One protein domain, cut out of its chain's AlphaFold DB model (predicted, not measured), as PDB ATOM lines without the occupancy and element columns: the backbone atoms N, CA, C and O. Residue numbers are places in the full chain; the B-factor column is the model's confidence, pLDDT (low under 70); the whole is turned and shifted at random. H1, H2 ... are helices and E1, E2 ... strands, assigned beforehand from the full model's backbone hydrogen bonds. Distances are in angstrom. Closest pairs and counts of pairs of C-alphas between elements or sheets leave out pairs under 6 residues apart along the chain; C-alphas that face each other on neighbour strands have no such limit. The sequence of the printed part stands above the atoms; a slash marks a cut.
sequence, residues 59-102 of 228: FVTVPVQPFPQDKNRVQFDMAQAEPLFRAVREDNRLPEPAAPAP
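What this domain is: This is residues 59 to 102 of the 228 residues of the protein "LytR family transcriptional regulator" of Actinomadura chibensis (UniProt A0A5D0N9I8). A strand hairpin, E1 and E2, and one helix, H1, stand end to end along the longest axis, and residues 90 to 102, with no named element, fold back past the helix. The 44 printed residues include two named strands, antiparallel, then one named helix: mixed, helices and strands. The outline is elongated, 35 by 19 by 15 A, only just loose, close to compact, with a radius of gyration of the C-alphas of 11.6 A.

How they stand to each other: E1, residues 64 to 67, and E2, residues 70 to 76, form a hairpin, antiparallel at 143 degrees. N 65 and O 75 are within hydrogen-bond range at 2.8 A. H1, residues 78 to 89, is near E1, with 5 pairs of C-alphas within 10 A; 6 of its 8 O i to N i+4 pairs are within range.

Where its parts are: E1, 9.0 A long, begins at C-alpha 64 (21.012, -0.614, 33.392). E2 measures 13.8 A. H1, 15.3 A, ends at C-alpha 89 (20.767, -18.407, 40.975).

The domain as a whole: The C-alphas farthest apart, of Asp 70 and Asp 91, are 34.6 A apart. The printed part has no cut, and both links are tight. pLDDT is under 70 at residues 65, 73 and 94 to 102.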
ATOM      1  N   PHE A  59      34.180  -9.575  38.845       71.81
ATOM      2  CA  PHE A  59      33.332  -8.424  39.142       71.81
ATOM      3  C   PHE A  59      32.466  -8.133  37.916       71.81
ATOM      4  O   PHE A  59      32.992  -7.872  36.836       71.81
ATOM      5  N   VAL A  60      31.146  -8.200  38.080       72.69
ATOM      6  CA  VAL A  60      30.169  -7.923  37.021       72.69
ATOM      7  C   VAL A  60      29.211  -6.830  37.481       72.69
ATOM      8  O   VAL A  60      28.797  -6.808  38.639       72.69
ATOM      9  N   THR A  61      28.877  -5.911  36.577       73.88
ATOM     10  CA  THR A  61      27.900  -4.845  36.829       73.88
ATOM     11  C   THR A  61      26.572  -5.243  36.205       73.88
ATOM     12  O   THR A  61      26.538  -5.653  35.046       73.88
ATOM     13  N   VAL A  62      25.479  -5.106  36.958       80.19
ATOM     14  CA  VAL A  62      24.132  -5.376  36.441       80.19
ATOM     15  C   VAL A  62      23.806  -4.376  35.320       80.19
ATOM     16  O   VAL A  62      23.998  -3.173  35.523       80.19
ATOM     17  N   PRO A  63      23.324  -4.831  34.148       72.88
ATOM     18  CA  PRO A  63      22.915  -3.945  33.061       72.88
ATOM     19  C   PRO A  63      21.808  -2.967  33.479       72.88
ATOM     20  O   PRO A  63      20.830  -3.348  34.126       72.88
ATOM     21  N   VAL A  64      21.953  -1.701  33.082       80.06
ATOM     22  CA  VAL A  64      21.012  -0.614  33.392       80.06
ATOM     23  C   VAL A  64      20.612   0.159  32.135       80.06
ATOM     24  O   VAL A  64      21.384   0.260  31.184       80.06
ATOM     25  N   GLN A  65      19.425   0.757  32.170       69.94
ATOM     26  CA  GLN A  65      18.870   1.661  31.163       69.94
ATOM     27  C   GLN A  65      18.331   2.937  31.839       69.94
ATOM     28  O   GLN A  65      18.007   2.901  33.031       69.94
ATOM     29  N   PRO A  66      18.222   4.074  31.128       70.75
ATOM     30  CA  PRO A  66      17.594   5.274  31.676       70.75
ATOM     31  C   PRO A  66      16.163   4.995  32.144       70.75
ATOM     32  O   PRO A  66      15.412   4.285  31.475       70.75
ATOM     33  N   PHE A  67      15.776   5.572  33.278       73.12
ATOM     34  CA  PHE A  67      14.410   5.478  33.773       73.12
ATOM     35  C   PHE A  67      13.488   6.335  32.884       73.12
ATOM     36  O   PHE A  67      13.743   7.535  32.739       73.12
ATOM     37  N   PRO A  68      12.424   5.778  32.270       75.19
ATOM     38  CA  PRO A  68      11.605   6.511  31.300       75.19
ATOM     39  C   PRO A  68      10.974   7.796  31.846       75.19
ATOM     40  O   PRO A  68      10.830   8.764  31.103       75.19
ATOM     41  N   GLN A  69      10.623   7.813  33.136       78.88
ATOM     42  CA  GLN A  69       9.966   8.956  33.781       78.88
ATOM     43  C   GLN A  69      10.956  10.038  34.246       78.88
ATOM     44  O   GLN A  69      10.572  11.193  34.381       78.88
ATOM     45  N   ASP A  70      12.225   9.683  34.475       72.38
ATOM     46  CA  ASP A  70      13.283  10.620  34.860       72.38
ATOM     47  C   ASP A  70      14.630  10.124  34.331       72.38
ATOM     48  O   ASP A  70      15.256   9.224  34.893       72.38
ATOM     49  N   LYS A  71      15.106  10.749  33.254       72.19
ATOM     50  CA  LYS A  71      16.346  10.352  32.576       72.19
ATOM     51  C   LYS A  71      17.611  10.589  33.414       72.19
ATOM     52  O   LYS A  71      18.670  10.109  33.016       72.19
ATOM     53  N   ASN A  72      17.521  11.284  34.554       71.56
ATOM     54  CA  ASN A  72      18.618  11.397  35.524       71.56
ATOM     55  C   ASN A  72      18.709  10.182  36.463       71.56
ATOM     56  O   ASN A  72      19.605  10.115  37.306       71.56
ATOM     57  N   ARG A  73      17.795   9.217  36.331       62.72
ATOM     58  CA  ARG A  73      17.778   7.961  37.082       62.72
ATOM     59  C   ARG A  73      17.974   6.789  36.130       62.72
ATOM     60  O   ARG A  73      17.721   6.875  34.929       62.72
ATOM     61  N   VAL A  74      18.421   5.671  36.685       79.62
ATOM     62  CA  VAL A  74      18.593   4.416  35.953       79.62
ATOM     63  C   VAL A  74      17.705   3.337  36.558       79.62
ATOM     64  O   VAL A  74      17.477   3.320  37.767       79.62
ATOM     65  N   GLN A  75      17.219   2.436  35.715       79.56
ATOM     66  CA  GLN A  75      16.555   1.192  36.101       79.56
ATOM     67  C   GLN A  75      17.324   0.007  35.512       79.56
ATOM     68  O   GLN A  75      18.089   0.182  34.563       79.56
ATOM     69  N   PHE A  76      17.131  -1.203  36.034       84.25
ATOM     70  CA  PHE A  76      17.727  -2.384  35.410       84.25
ATOM     71  C   PHE A  76      17.170  -2.599  34.000       84.25
ATOM     72  O   PHE A  76      15.979  -2.408  33.728       84.25
ATOM     73  N   ASP A  77      18.050  -2.995  33.088       81.81
ATOM     74  CA  ASP A  77      17.628  -3.550  31.810       81.81
ATOM     75  C   ASP A  77      17.252  -5.010  32.045       81.81
ATOM     76  O   ASP A  77      18.113  -5.884  32.024       81.81
ATOM     77  N   MET A  78      15.974  -5.273  32.331       83.00
ATOM     78  CA  MET A  78      15.509  -6.615  32.692       83.00
ATOM     79  C   MET A  78      15.776  -7.650  31.592       83.00
ATOM     80  O   MET A  78      16.073  -8.794  31.922       83.00
ATOM     81  N   ALA A  79      15.782  -7.256  30.313       75.44
ATOM     82  CA  ALA A  79      16.074  -8.173  29.210       75.44
ATOM     83  C   ALA A  79      17.521  -8.698  29.254       75.44
ATOM     84  O   ALA A  79      17.787  -9.832  28.860       75.44
ATOM     85  N   GLN A  80      18.456  -7.886  29.754       72.50
ATOM     86  CA  GLN A  80      19.869  -8.251  29.908       72.50
ATOM     87  C   GLN A  80      20.219  -8.709  31.335       72.50
ATOM     88  O   GLN A  80      21.143  -9.498  31.530       72.50
ATOM     89  N   ALA A  81      19.491  -8.234  32.345       81.12
ATOM     90  CA  ALA A  81      19.715  -8.553  33.750       81.12
ATOM     91  C   ALA A  81      19.109  -9.905  34.152       81.12
ATOM     92  O   ALA A  81      19.683 -10.598  34.990       81.12
ATOM     93  N   GLU A  82      17.989 -10.322  33.558       82.94
ATOM     94  CA  GLU A  82      17.362 -11.604  33.886       82.94
ATOM     95  C   GLU A  82      18.271 -12.813  33.582       82.94
ATOM     96  O   GLU A  82      18.422 -13.662  34.467       82.94
ATOM     97  N   PRO A  83      18.965 -12.891  32.425       79.00
ATOM     98  CA  PRO A  83      19.959 -13.937  32.185       79.00
ATOM     99  C   PRO A  83      21.103 -13.932  33.208       79.00
ATOM    100  O   PRO A  83      21.555 -14.995  33.630       79.00
ATOM    101  N   LEU A  84      21.551 -12.747  33.642       80.81
ATOM    102  CA  LEU A  84      22.593 -12.607  34.659       80.81
ATOM    103  C   LEU A  84      22.129 -13.165  36.011       80.81
ATOM    104  O   LEU A  84      22.826 -13.983  36.608       80.81
ATOM    105  N   PHE A  85      20.951 -12.760  36.490       86.25
ATOM    106  CA  PHE A  85      20.415 -13.246  37.765       86.25
ATOM    107  C   PHE A  85      20.080 -14.736  37.728       86.25
ATOM    108  O   PHE A  85      20.300 -15.432  38.718       86.25
ATOM    109  N   ARG A  86      19.595 -15.243  36.589       82.62
ATOM    110  CA  ARG A  86      19.362 -16.676  36.382       82.62
ATOM    111  C   ARG A  86      20.661 -17.467  36.495       82.62
ATOM    112  O   ARG A  86      20.701 -18.434  37.249       82.62
ATOM    113  N   ALA A  87      21.729 -17.003  35.842       80.94
ATOM    114  CA  ALA A  87      23.041 -17.632  35.933       80.94
ATOM    115  C   ALA A  87      23.576 -17.654  37.375       80.94
ATOM    116  O   ALA A  87      24.071 -18.683  37.815       80.94
ATOM    117  N   VAL A  88      23.416 -16.562  38.132       82.62
ATOM    118  CA  VAL A  88      23.810 -16.508  39.554       82.62
ATOM    119  C   VAL A  88      22.985 -17.472  40.410       82.62
ATOM    120  O   VAL A  88      23.537 -18.150  41.271       82.62
ATOM    121  N   ARG A  89      21.667 -17.544  40.193       83.06
ATOM    122  CA  ARG A  89      20.767 -18.407  40.975       83.06
ATOM    123  C   ARG A  89      21.027 -19.894  40.743       83.06
ATOM    124  O   ARG A  89      20.869 -20.682  41.667       83.06
ATOM    125  N   GLU A  90      21.373 -20.262  39.518       86.19
ATOM    126  CA  GLU A  90      21.603 -21.651  39.106       86.19
ATOM    127  C   GLU A  90      23.081 -22.068  39.206       86.19
ATOM    128  O   GLU A  90      23.423 -23.165  38.781       86.19
ATOM    129  N   ASP A  91      23.950 -21.199  39.742       77.81
ATOM    130  CA  ASP A  91      25.413 -21.377  39.787       77.81
ATOM    131  C   ASP A  91      26.027 -21.736  38.416       77.81
ATOM    132  O   ASP A  91      26.969 -22.515  38.269       77.81
ATOM    133  N   ASN A  92      25.449 -21.153  37.367       75.56
ATOM    134  CA  ASN A  92      25.837 -21.359  35.983       75.56
ATOM    135  C   ASN A  92      26.902 -20.342  35.552       75.56
ATOM    136  O   ASN A  92      27.115 -19.291  36.165       75.56
ATOM    137  N   ARG A  93      27.575 -20.630  34.429       73.12
ATOM    138  CA  ARG A  93      28.511 -19.671  33.825       73.12
ATOM    139  C   ARG A  93      27.797 -18.344  33.575       73.12
ATOM    140  O   ARG A  93      26.809 -18.295  32.847       73.12
ATOM    141  N   LEU A  94      28.340 -17.271  34.152       69.50
ATOM    142  CA  LEU A  94      27.826 -15.926  33.917       69.50
ATOM    143  C   LEU A  94      27.872 -15.610  32.415       69.50
ATOM    144  O   LEU A  94      28.899 -15.913  31.788       69.50
ATOM    145  N   PRO A  95      26.830 -14.962  31.859       61.75
ATOM    146  CA  PRO A  95      26.899 -14.427  30.506       61.75
ATOM    147  C   PRO A  95      28.151 -13.552  30.377       61.75
ATOM    148  O   PRO A  95      28.573 -12.900  31.342       61.75
ATOM    149  N   GLU A  96      28.805 -13.588  29.212       55.97
ATOM    150  CA  GLU A  96      29.959 -12.722  28.982       55.97
ATOM    151  C   GLU A  96      29.569 -11.273  29.283       55.97
ATOM    152  O   GLU A  96      28.441 -10.880  28.968       55.97
ATOM    153  N   PRO A  97      30.449 -10.480  29.928       45.75
ATOM    154  CA  PRO A  97      30.127  -9.099  30.225       45.75
ATOM    155  C   PRO A  97      29.771  -8.439  28.901       45.75
ATOM    156  O   PRO A  97      30.622  -8.344  28.012       45.75
ATOM    157  N   ALA A  98      28.516  -8.011  28.758       44.66
ATOM    158  CA  ALA A  98      28.152  -7.151  27.653       44.66
ATOM    159  C   ALA A  98      29.167  -6.007  27.663       44.66
ATOM    160  O   ALA A  98      29.407  -5.401  28.717       44.66
ATOM    161  N   ALA A  99      29.826  -5.783  26.519       39.22
ATOM    162  CA  ALA A  99      30.747  -4.668  26.340       39.22
ATOM    163  C   ALA A  99      30.143  -3.429  27.020       39.22
ATOM    164  O   ALA A  99      28.932  -3.237  26.869       39.22
ATOM    165  N   PRO A 100      30.938  -2.654  27.790       33.50
ATOM    166  CA  PRO A 100      30.437  -1.630  28.703       33.50
ATOM    167  C   PRO A 100      29.275  -0.890  28.061       33.50
ATOM    168  O   PRO A 100      29.416  -0.436  26.918       33.50
ATOM    169  N   ALA A 101      28.138  -0.874  28.771       36.22
ATOM    170  CA  ALA A 101      26.861  -0.400  28.256       36.22
ATOM    171  C   ALA A 101      27.082   0.853  27.401       36.22
ATOM    172  O   ALA A 101      27.833   1.742  27.829       36.22
ATOM    173  N   PRO A 102      26.511   0.921  26.184       34.75
ATOM    174  CA  PRO A 102      26.661   2.088  25.341       34.75
ATOM    175  C   PRO A 102      26.156   3.291  26.129       34.75
ATOM    176  O   PRO A 102      24.961   3.472  26.335       34.75
TER     177      PRO A 102